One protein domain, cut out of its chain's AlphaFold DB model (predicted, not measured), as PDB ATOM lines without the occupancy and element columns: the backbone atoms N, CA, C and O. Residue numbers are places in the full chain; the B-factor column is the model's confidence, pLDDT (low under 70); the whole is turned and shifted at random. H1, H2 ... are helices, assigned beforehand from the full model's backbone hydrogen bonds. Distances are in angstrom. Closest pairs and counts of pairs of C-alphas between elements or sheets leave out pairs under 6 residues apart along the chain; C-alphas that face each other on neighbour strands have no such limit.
ATOM      1  N   GLU A  39      24.755 -20.616 -49.893       91.00
ATOM      2  CA  GLU A  39      23.403 -20.672 -50.445       91.00
ATOM      3  C   GLU A  39      22.335 -20.370 -49.387       91.00
ATOM      4  O   GLU A  39      21.529 -19.460 -49.586       91.00
ATOM      5  N   ASP A  40      22.383 -21.034 -48.228       90.81
ATOM      6  CA  ASP A  40      21.428 -20.796 -47.137       90.81
ATOM      7  C   ASP A  40      21.500 -19.357 -46.613       90.81
ATOM      8  O   ASP A  40      20.485 -18.758 -46.251       90.81
ATOM      9  N   PHE A  41      22.705 -18.784 -46.567       91.12
ATOM     10  CA  PHE A  41      22.905 -17.391 -46.186       91.12
ATOM     11  C   PHE A  41      22.255 -16.447 -47.198       91.12
ATOM     12  O   PHE A  41      21.513 -15.542 -46.812       91.12
ATOM     13  N   MET A  42      22.504 -16.660 -48.492       92.50
ATOM     14  CA  MET A  42      21.926 -15.835 -49.552       92.50
ATOM     15  C   MET A  42      20.401 -15.954 -49.591       92.50
ATOM     16  O   MET A  42      19.716 -14.944 -49.786       92.50
ATOM     17  N   ASP A  43      19.855 -17.143 -49.339       95.88
ATOM     18  CA  ASP A  43      18.412 -17.334 -49.245       95.88
ATOM     19  C   ASP A  43      17.819 -16.625 -48.019       95.88
ATOM     20  O   ASP A  43      16.828 -15.901 -48.135       95.88
ATOM     21  N   ALA A  44      18.482 -16.713 -46.861       94.62
ATOM     22  CA  ALA A  44      18.079 -15.982 -45.660       94.62
ATOM     23  C   ALA A  44      18.111 -14.456 -45.868       94.62
ATOM     24  O   ALA A  44      17.183 -13.759 -45.443       94.62
ATOM     25  N   VAL A  45      19.124 -13.928 -46.568       95.62
ATOM     26  CA  VAL A  45      19.200 -12.512 -46.980       95.62
ATOM     27  C   VAL A  45      18.019 -12.139 -47.871       95.62
ATOM     28  O   VAL A  45      17.344 -11.138 -47.611       95.62
ATOM     29  N   ARG A  46      17.742 -12.943 -48.902       96.06
ATOM     30  CA  ARG A  46      16.651 -12.709 -49.857       96.06
ATOM     31  C   ARG A  46      15.292 -12.700 -49.162       96.06
ATOM     32  O   ARG A  46      14.527 -11.753 -49.344       96.06
ATOM     33  N   ILE A  47      14.998 -13.717 -48.352       96.88
ATOM     34  CA  ILE A  47      13.736 -13.832 -47.606       96.88
ATOM     35  C   ILE A  47      13.566 -12.641 -46.663       96.88
ATOM     36  O   ILE A  47      12.518 -11.993 -46.684       96.88
ATOM     37  N   THR A  48      14.603 -12.317 -45.886       97.19
ATOM     38  CA  THR A  48      14.573 -11.195 -44.940       97.19
ATOM     39  C   THR A  48      14.315  -9.874 -45.657       97.19
ATOM     40  O   THR A  48      13.427  -9.125 -45.256       97.19
ATOM     41  N   SER A  49      15.027  -9.600 -46.757       97.25
ATOM     42  CA  SER A  49      14.837  -8.366 -47.527       97.25
ATOM     43  C   SER A  49      13.406  -8.242 -48.054       97.25
ATOM     44  O   SER A  49      12.785  -7.199 -47.870       97.25
ATOM     45  N   VAL A  50      12.836  -9.321 -48.605       97.69
ATOM     46  CA  VAL A  50      11.448  -9.335 -49.105       97.69
ATOM     47  C   VAL A  50      10.429  -9.091 -47.989       97.69
ATOM     48  O   VAL A  50       9.402  -8.448 -48.213       97.69
ATOM     49  N   GLN A  51      10.658  -9.619 -46.788       97.88
ATOM     50  CA  GLN A  51       9.751  -9.392 -45.663       97.88
ATOM     51  C   GLN A  51       9.837  -7.953 -45.144       97.88
ATOM     52  O   GLN A  51       8.799  -7.335 -44.907       97.88
ATOM     53  N   ILE A  52      11.049  -7.399 -45.039       97.12
ATOM     54  CA  ILE A  52      11.260  -5.998 -44.660       97.12
ATOM     55  C   ILE A  52      10.630  -5.064 -45.703       97.12
ATOM     56  O   ILE A  52       9.897  -4.155 -45.320       97.12
ATOM     57  N   ASP A  53      10.804  -5.333 -47.002       97.06
ATOM     58  CA  ASP A  53      10.142  -4.578 -48.078       97.06
ATOM     59  C   ASP A  53       8.631  -4.493 -47.863       97.06
ATOM     60  O   ASP A  53       8.036  -3.416 -47.887       97.06
ATOM     61  N   LYS A  54       7.997  -5.646 -47.619       97.44
ATOM     62  CA  LYS A  54       6.549  -5.729 -47.409       97.44
ATOM     63  C   LYS A  54       6.094  -4.911 -46.204       97.44
ATOM     64  O   LYS A  54       4.993  -4.372 -46.253       97.44
ATOM     65  N   ILE A  55       6.897  -4.831 -45.145       97.25
ATOM     66  CA  ILE A  55       6.587  -3.998 -43.977       97.25
ATOM     67  C   ILE A  55       6.616  -2.523 -44.366       97.25
ATOM     68  O   ILE A  55       5.637  -1.825 -44.117       97.25
ATOM     69  N   PHE A  56       7.684  -2.056 -45.014       95.06
ATOM     70  CA  PHE A  56       7.803  -0.647 -45.405       95.06
ATOM     71  C   PHE A  56       6.725  -0.208 -46.402       95.06
ATOM     72  O   PHE A  56       6.274   0.931 -46.336       95.06
ATOM     73  N   LEU A  57       6.274  -1.107 -47.281       93.19
ATOM     74  CA  LEU A  57       5.213  -0.820 -48.251       93.19
ATOM     75  C   LEU A  57       3.797  -0.825 -47.654       93.19
ATOM     76  O   LEU A  57       2.893  -0.246 -48.250       93.19
ATOM     77  N   LYS A  58       3.572  -1.510 -46.525       95.31
ATOM     78  CA  LYS A  58       2.230  -1.680 -45.934       95.31
ATOM     79  C   LYS A  58       2.001  -0.843 -44.685       95.31
ATOM     80  O   LYS A  58       0.880  -0.411 -44.437       95.31
ATOM     81  N   GLU A  59       3.037  -0.653 -43.882       93.44
ATOM     82  CA  GLU A  59       2.941   0.039 -42.604       93.44
ATOM     83  C   GLU A  59       3.352   1.495 -42.765       93.44
ATOM     84  O   GLU A  59       4.425   1.786 -43.292       93.44
ATOM     85  N   ILE A  60       2.527   2.410 -42.265       89.44
ATOM     86  CA  ILE A  60       2.831   3.847 -42.251       89.44
ATOM     87  C   ILE A  60       3.545   4.224 -40.946       89.44
ATOM     88  O   ILE A  60       4.521   4.965 -40.975       89.44
ATOM     89  N   ASP A  61       3.091   3.675 -39.814       92.38
ATOM     90  CA  ASP A  61       3.611   4.005 -38.484       92.38
ATOM     91  C   ASP A  61       5.026   3.428 -38.244       92.38
ATOM     92  O   ASP A  61       5.208   2.203 -38.289       92.38
ATOM     93  N   PRO A  62       6.030   4.269 -37.918       89.44
ATOM     94  CA  PRO A  62       7.395   3.819 -37.652       89.44
ATOM     95  C   PRO A  62       7.515   2.838 -36.478       89.44
ATOM     96  O   PRO A  62       8.320   1.906 -36.532       89.44
ATOM     97  N   LYS A  63       6.698   2.985 -35.424       91.44
ATOM     98  CA  LYS A  63       6.736   2.070 -34.267       91.44
ATOM     99  C   LYS A  63       6.203   0.682 -34.632       91.44
ATOM    100  O   LYS A  63       6.808  -0.322 -34.246       91.44
ATOM    101  N   SER A  64       5.115   0.615 -35.402       94.69
ATOM    102  CA  SER A  64       4.592  -0.627 -35.983       94.69
ATOM    103  C   SER A  64       5.641  -1.312 -36.862       94.69
ATOM    104  O   SER A  64       5.906  -2.504 -36.683       94.69
ATOM    105  N   ARG A  65       6.318  -0.558 -37.747       95.19
ATOM    106  CA  ARG A  65       7.418  -1.086 -38.579       95.19
ATOM    107  C   ARG A  65       8.510  -1.726 -37.727       95.19
ATOM    108  O   ARG A  65       8.866  -2.876 -37.972       95.19
ATOM    109  N   LEU A  66       9.008  -1.013 -36.715       94.56
ATOM    110  CA  LEU A  66      10.064  -1.506 -35.823       94.56
ATOM    111  C   LEU A  66       9.673  -2.808 -35.130       94.56
ATOM    112  O   LEU A  66      10.445  -3.765 -35.146       94.56
ATOM    113  N   ARG A  67       8.458  -2.871 -34.573       94.25
ATOM    114  CA  ARG A  67       7.961  -4.080 -33.905       94.25
ATOM    115  C   ARG A  67       7.954  -5.280 -34.851       94.25
ATOM    116  O   ARG A  67       8.475  -6.332 -34.494       94.25
ATOM    117  N   LYS A  68       7.431  -5.111 -36.067       96.38
ATOM    118  CA  LYS A  68       7.373  -6.193 -37.064       96.38
ATOM    119  C   LYS A  68       8.760  -6.601 -37.562       96.38
ATOM    120  O   LYS A  68       9.018  -7.783 -37.763       96.38
ATOM    121  N   ILE A  69       9.680  -5.651 -37.730       96.25
ATOM    122  CA  ILE A  69      11.069  -5.951 -38.108       96.25
ATOM    123  C   ILE A  69      11.774  -6.751 -37.002       96.25
ATOM    124  O   ILE A  69      12.489  -7.704 -37.305       96.25
ATOM    125  N   LEU A  70      11.538  -6.423 -35.728       94.19
ATOM    126  CA  LEU A  70      12.057  -7.197 -34.595       94.19
ATOM    127  C   LEU A  70      11.486  -8.616 -34.547       94.19
ATOM    128  O   LEU A  70      12.217  -9.561 -34.264       94.19
ATOM    129  N   GLU A  71      10.200  -8.791 -34.844       95.00
ATOM    130  CA  GLU A  71       9.591 -10.123 -34.948       95.00
ATOM    131  C   GLU A  71      10.274 -10.971 -36.027       95.00
ATOM    132  O   GLU A  71      10.582 -12.134 -35.774       95.00
ATOM    133  N   ILE A  72      10.599 -10.381 -37.185       95.81
ATOM    134  CA  ILE A  72      11.382 -11.068 -38.222       95.81
ATOM    135  C   ILE A  72      12.784 -11.404 -37.706       95.81
ATOM    136  O   ILE A  72      13.247 -12.524 -37.904       95.81
ATOM    137  N   GLN A  73      13.468 -10.466 -37.043       94.75
ATOM    138  CA  GLN A  73      14.822 -10.701 -36.532       94.75
ATOM    139  C   GLN A  73      14.876 -11.898 -35.576       94.75
ATOM    140  O   GLN A  73      15.812 -12.689 -35.665       94.75
ATOM    141  N   LYS A  74      13.861 -12.074 -34.722       92.38
ATOM    142  CA  LYS A  74      13.784 -13.192 -33.766       92.38
ATOM    143  C   LYS A  74      13.692 -14.566 -34.429       92.38
ATOM    144  O   LYS A  74      14.140 -15.544 -33.843       92.38
ATOM    145  N   VAL A  75      13.097 -14.649 -35.619       93.38
ATOM    146  CA  VAL A  75      12.920 -15.913 -36.364       93.38
ATOM    147  C   VAL A  75      13.888 -16.058 -37.542       93.38
ATOM    148  O   VAL A  75      13.943 -17.103 -38.191       93.38
ATOM    149  N   SER A  76      14.651 -15.008 -37.836       92.00
ATOM    150  CA  SER A  76      15.645 -14.980 -38.897       92.00
ATOM    151  C   SER A  76      16.847 -15.856 -38.547       92.00
ATOM    152  O   SER A  76      17.350 -15.845 -37.427       92.00
ATOM    153  N   LYS A  77      17.374 -16.559 -39.554       90.69
ATOM    154  CA  LYS A  77      18.644 -17.295 -39.446       90.69
ATOM    155  C   LYS A  77      19.873 -16.382 -39.540       90.69
ATOM    156  O   LYS A  77      20.984 -16.828 -39.269       90.69
ATOM    157  N   LEU A  78      19.699 -15.128 -39.965       91.44
ATOM    158  CA  LEU A  78      20.804 -14.182 -40.105       91.44
ATOM    159  C   LEU A  78      21.333 -13.738 -38.738       91.44
ATOM    160  O   LEU A  78      20.535 -13.335 -37.886       91.44
ATOM    161  N   PRO A  79      22.665 -13.693 -38.559       91.81
ATOM    162  CA  PRO A  79      23.272 -12.984 -37.445       91.81
ATOM    163  C   PRO A  79      22.812 -11.527 -37.406       91.81
ATOM    164  O   PRO A  79      22.590 -10.903 -38.446       91.81
ATOM    165  N   TYR A  80      22.735 -10.958 -36.205       92.25
ATOM    166  CA  TYR A  80      22.238  -9.598 -35.983       92.25
ATOM    167  C   TYR A  80      22.900  -8.543 -36.890       92.25
ATOM    168  O   TYR A  80      22.202  -7.740 -37.507       92.25
ATOM    169  N   LEU A  81      24.229  -8.573 -37.041       93.00
ATOM    170  CA  LEU A  81      24.944  -7.603 -37.879       93.00
ATOM    171  C   LEU A  81      24.568  -7.714 -39.360       93.00
ATOM    172  O   LEU A  81      24.466  -6.698 -40.049       93.00
ATOM    173  N   ASP A  82      24.353  -8.930 -39.858       94.56
ATOM    174  CA  ASP A  82      23.973  -9.145 -41.252       94.56
ATOM    175  C   ASP A  82      22.500  -8.809 -41.475       94.56
ATOM    176  O   ASP A  82      22.172  -8.141 -42.455       94.56
ATOM    177  N   PHE A  83      21.628  -9.134 -40.517       96.31
ATOM    178  CA  PHE A  83      20.242  -8.672 -40.507       96.31
ATOM    179  C   PHE A  83      20.156  -7.140 -40.570       96.31
ATOM    180  O   PHE A  83      19.461  -6.584 -41.422       96.31
ATOM    181  N   ARG A  84      20.923  -6.443 -39.719       95.75
ATOM    182  CA  ARG A  84      20.992  -4.974 -39.681       95.75
ATOM    183  C   ARG A  84      21.423  -4.395 -41.029       95.75
ATOM    184  O   ARG A  84      20.823  -3.433 -41.506       95.75
ATOM    185  N   LYS A  85      22.421  -4.995 -41.687       96.62
ATOM    186  CA  LYS A  85      22.835  -4.595 -43.045       96.62
ATOM    187  C   LYS A  85      21.715  -4.796 -44.065       96.62
ATOM    188  O   LYS A  85      21.514  -3.920 -44.903       96.62
ATOM    189  N   VAL A  86      20.996  -5.920 -44.012       97.56
ATOM    190  CA  VAL A  86      19.860  -6.184 -44.911       97.56
ATOM    191  C   VAL A  86      18.760  -5.147 -44.711       97.56
ATOM    192  O   VAL A  86      18.257  -4.611 -45.699       97.56
ATOM    193  N   MET A  87      18.435  -4.802 -43.464       97.19
ATOM    194  CA  MET A  87      17.471  -3.749 -43.141       97.19
ATOM    195  C   MET A  87      17.874  -2.405 -43.763       97.19
ATOM    196  O   MET A  87      17.091  -1.825 -44.513       97.19
ATOM    197  N   ILE A  88      19.111  -1.951 -43.533       97.12
ATOM    198  CA  ILE A  88      19.630  -0.684 -44.080       97.12
ATOM    199  C   ILE A  88      19.593  -0.687 -45.610       97.12
ATOM    200  O   ILE A  88      19.036   0.222 -46.220       97.12
ATOM    201  N   LYS A  89      20.122  -1.739 -46.249       97.38
ATOM    202  CA  LYS A  89      20.109  -1.862 -47.716       97.38
ATOM    203  C   LYS A  89      18.695  -1.844 -48.286       97.38
ATOM    204  O   LYS A  89      18.478  -1.288 -49.359       97.38
ATOM    205  N   THR A  90      17.745  -2.443 -47.574       96.81
ATOM    206  CA  THR A  90      16.341  -2.469 -47.982       96.81
ATOM    207  C   THR A  90      15.721  -1.073 -47.908       96.81
ATOM    208  O   THR A  90      15.091  -0.647 -48.870       96.81
ATOM    209  N   MET A  91      15.974  -0.311 -46.839       96.69
ATOM    210  CA  MET A  91      15.497   1.075 -46.734       96.69
ATOM    211  C   MET A  91      16.093   1.991 -47.812       96.69
ATOM    212  O   MET A  91      15.360   2.767 -48.420       96.69
ATOM    213  N   ILE A  92      17.393   1.852 -48.102       96.38
ATOM    214  CA  ILE A  92      18.059   2.590 -49.187       96.38
ATOM    215  C   ILE A  92      17.413   2.254 -50.536       96.38
ATOM    216  O   ILE A  92      17.072   3.153 -51.296       96.38
ATOM    217  N   LYS A  93      17.192   0.964 -50.822       96.31
ATOM    218  CA  LYS A  93      16.539   0.504 -52.059       96.31
ATOM    219  C   LYS A  93      15.136   1.095 -52.234       96.31
ATOM    220  O   LYS A  93      14.730   1.377 -53.355       96.31
ATOM    221  N   LEU A  94      14.401   1.263 -51.138       95.50
ATOM    222  CA  LEU A  94      13.053   1.833 -51.133       95.50
ATOM    223  C   LEU A  94      13.034   3.368 -51.132       95.50
ATOM    224  O   LEU A  94      11.952   3.946 -51.094       95.50
ATOM    225  N   ASN A  95      14.196   4.028 -51.186       95.81
ATOM    226  CA  ASN A  95      14.330   5.485 -51.109       95.81
ATOM    227  C   ASN A  95      13.654   6.091 -49.865       95.81
ATOM    228  O   ASN A  95      13.066   7.170 -49.932       95.81
ATOM    229  N   ILE A  96      13.727   5.400 -48.724       93.12
ATOM    230  CA  ILE A  96      13.252   5.942 -47.445       93.12
ATOM    231  C   ILE A  96      14.095   7.181 -47.083       93.12
ATOM    232  O   ILE A  96      15.314   7.134 -47.272       93.12
ATOM    233  N   PRO A  97      13.511   8.277 -46.562       94.56
ATOM    234  CA  PRO A  97      14.274   9.458 -46.152       94.56
ATOM    235  C   PRO A  97      15.391   9.124 -45.157       94.56
ATOM    236  O   PRO A  97      15.235   8.246 -44.315       94.56
ATOM    237  N   HIS A  98      16.525   9.826 -45.236       93.00
ATOM    238  CA  HIS A  98      17.692   9.540 -44.390       93.00
ATOM    239  C   HIS A  98      17.375   9.628 -42.889       93.00
ATOM    240  O   HIS A  98      17.778   8.759 -42.125       93.00
ATOM    241  N   GLU A  99      16.600  10.632 -42.480       93.12
ATOM    242  CA  GLU A  99      16.165  10.824 -41.090       93.12
ATOM    243  C   GLU A  99      15.357   9.622 -40.576       93.12
ATOM    244  O   GLU A  99      15.601   9.114 -39.480       93.12
ATOM    245  N   ASP A 100      14.460   9.092 -41.411       91.94
ATOM    246  CA  ASP A 100      13.691   7.887 -41.103       91.94
ATOM    247  C   ASP A 100      14.601   6.654 -41.023       91.94
ATOM    248  O   ASP A 100      14.413   5.802 -40.153       91.94
ATOM    249  N   GLN A 101      15.612   6.545 -41.892       94.44
ATOM    250  CA  GLN A 101      16.591   5.457 -41.821       94.44
ATOM    251  C   GLN A 101      17.365   5.489 -40.499       94.44
ATOM    252  O   GLN A 101      17.479   4.455 -39.836       94.44
ATOM    253  N   GLU A 102      17.866   6.659 -40.094       95.50
ATOM    254  CA  GLU A 102      18.576   6.837 -38.824       95.50
ATOM    255  C   GLU A 102      17.683   6.506 -37.632       95.50
ATOM    256  O   GLU A 102      18.093   5.746 -36.749       95.50
ATOM    257  N   PHE A 103      16.446   7.011 -37.625       94.81
ATOM    258  CA  PHE A 103      15.470   6.694 -36.587       94.81
ATOM    259  C   PHE A 103      15.259   5.182 -36.465       94.81
ATOM    260  O   PHE A 103      15.320   4.634 -35.360       94.81
ATOM    261  N   MET A 104      15.038   4.498 -37.590       95.31
ATOM    262  CA  MET A 104      14.790   3.057 -37.612       95.31
ATOM    263  C   MET A 104      16.001   2.267 -37.110       95.31
ATOM    264  O   MET A 104      15.842   1.363 -36.292       95.31
ATOM    265  N   VAL A 105      17.211   2.613 -37.558       95.50
ATOM    266  CA  VAL A 105      18.448   1.932 -37.145       95.50
ATOM    267  C   VAL A 105      18.725   2.134 -35.659       95.50
ATOM    268  O   VAL A 105      18.922   1.158 -34.939       95.50
ATOM    269  N   ASN A 106      18.694   3.380 -35.184       95.62
ATOM    270  CA  ASN A 106      18.985   3.698 -33.786       95.62
ATOM    271  C   ASN A 106      17.958   3.062 -32.844       95.62
ATOM    272  O   ASN A 106      18.320   2.498 -31.808       95.62
ATOM    273  N   SER A 107      16.680   3.102 -33.227       94.44
ATOM    274  CA  SER A 107      15.612   2.472 -32.452       94.44
ATOM    275  C   SER A 107      15.780   0.955 -32.408       94.44
ATOM    276  O   SER A 107      15.719   0.371 -31.328       94.44
ATOM    277  N   PHE A 108      16.053   0.318 -33.550       94.12
ATOM    278  CA  PHE A 108      16.284  -1.123 -33.627       94.12
ATOM    279  C   PHE A 108      17.475  -1.568 -32.765       94.12
ATOM    280  O   PHE A 108      17.348  -2.514 -31.991       94.12
ATOM    281  N   ASP A 109      18.596  -0.845 -32.835       92.12
ATOM    282  CA  ASP A 109      19.804  -1.142 -32.055       92.12
ATOM    283  C   ASP A 109      19.568  -0.957 -30.542       92.12
ATOM    284  O   ASP A 109      20.128  -1.693 -29.730       92.12
ATOM    285  N   SER A 110      18.717  -0.004 -30.145       89.94
ATOM    286  CA  SER A 110      18.377   0.224 -28.732       89.94
ATOM    287  C   SER A 110      17.456  -0.840 -28.127       89.94
ATOM    288  O   SER A 110      17.536  -1.086 -26.930       89.94
ATOM    289  N   MET A 111      16.609  -1.486 -28.934       81.69
ATOM    290  CA  MET A 111      15.624  -2.477 -28.469       81.69
ATOM    291  C   MET A 111      16.202  -3.888 -28.284       81.69
ATOM    292  O   MET A 111      15.501  -4.768 -27.788       81.69
ATOM    293  N   ILE A 112      17.443  -4.117 -28.719       70.12
ATOM    294  CA  ILE A 112      18.149  -5.404 -28.607       70.12
ATOM    295  C   ILE A 112      19.153  -5.406 -27.428       70.12
ATOM    296  O   ILE A 112      19.722  -6.453 -27.118       70.12
TER     297      ILE A 112
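Overview. This is residues 39 to 112 of the 113 residues of an uncharacterized protein of Flavobacteriales bacterium (UniProt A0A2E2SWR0). Two helical hairpins, H1 with H2 and H3 with H4, pack on each other as two crossed layers, with H1 crossing H3 and H2 crossing H4. H1, the longest helix, runs roughly along the longest axis of the whole. The printed part has 74 residues with four named helices in the order H1, H2, H3, H4 and no named strand; the class is all helix. It is compact, with a radius of gyration of the C-alphas of 11.3 A and spans of 33 by 24 by 18 A.

Along the chain. H1 holds residues 39 to 58 and is 28.8 A long from first to last C-alpha, beginning at C-alpha 39 at (23.403, -20.672, -50.445). H2 holds residues 62 to 75 and is 20.5 A long. H3, residues 80 to 93, is 19.8 A long and begins at C-alpha 80 at (22.238, -9.598, -35.983). H4, residues 98 to 110, is 18.2 A long and ends at C-alpha 110 at (18.377, 0.224, -28.732).

Arrangement. H1 touches H3 at a steep tilt of 51 degrees, the same way; their closest C-alphas, of Ser 49 and Val 86, are 6.1 A apart. H1 and H2 form a hairpin, at a shallow tilt of 22 degrees, opposite ways. H1 touches H2 with residues 48 to 56 alone, and the closest C-alphas are those of Ile 55 and Arg 65, 6.2 A apart. H3 and H4 form the other hairpin, at a shallow tilt of 16 degrees, opposite ways. H4 touches H3 with residues 101 to 105 alone; the closest C-alphas, of Met 91 and Gln 101, are 6.7 A apart. H4 touches H2 with residues 104 to 108 alone, at a steep tilt of 49 degrees, the same way, and the closest C-alphas, of Leu 66 and Phe 108, are 6.6 A apart. H2 and H3 are close but not clearly touching, with the closest C-alphas, of Gln 73 and Phe 83, 7.0 A apart. H1 and H4 are apart. In H1, H3 and H4 every O i to N i+4 pair is within hydrogen-bond range; in H2, 9 of 10 are.

Size, cuts and confidence. The two C-alphas farthest apart, of Glu 39 and Asp 61, are 33.8 A apart. The printed part has no cut, and its three links between helices are tight. The mean pLDDT of the printed part is 94.1, and no printed residue is under 70.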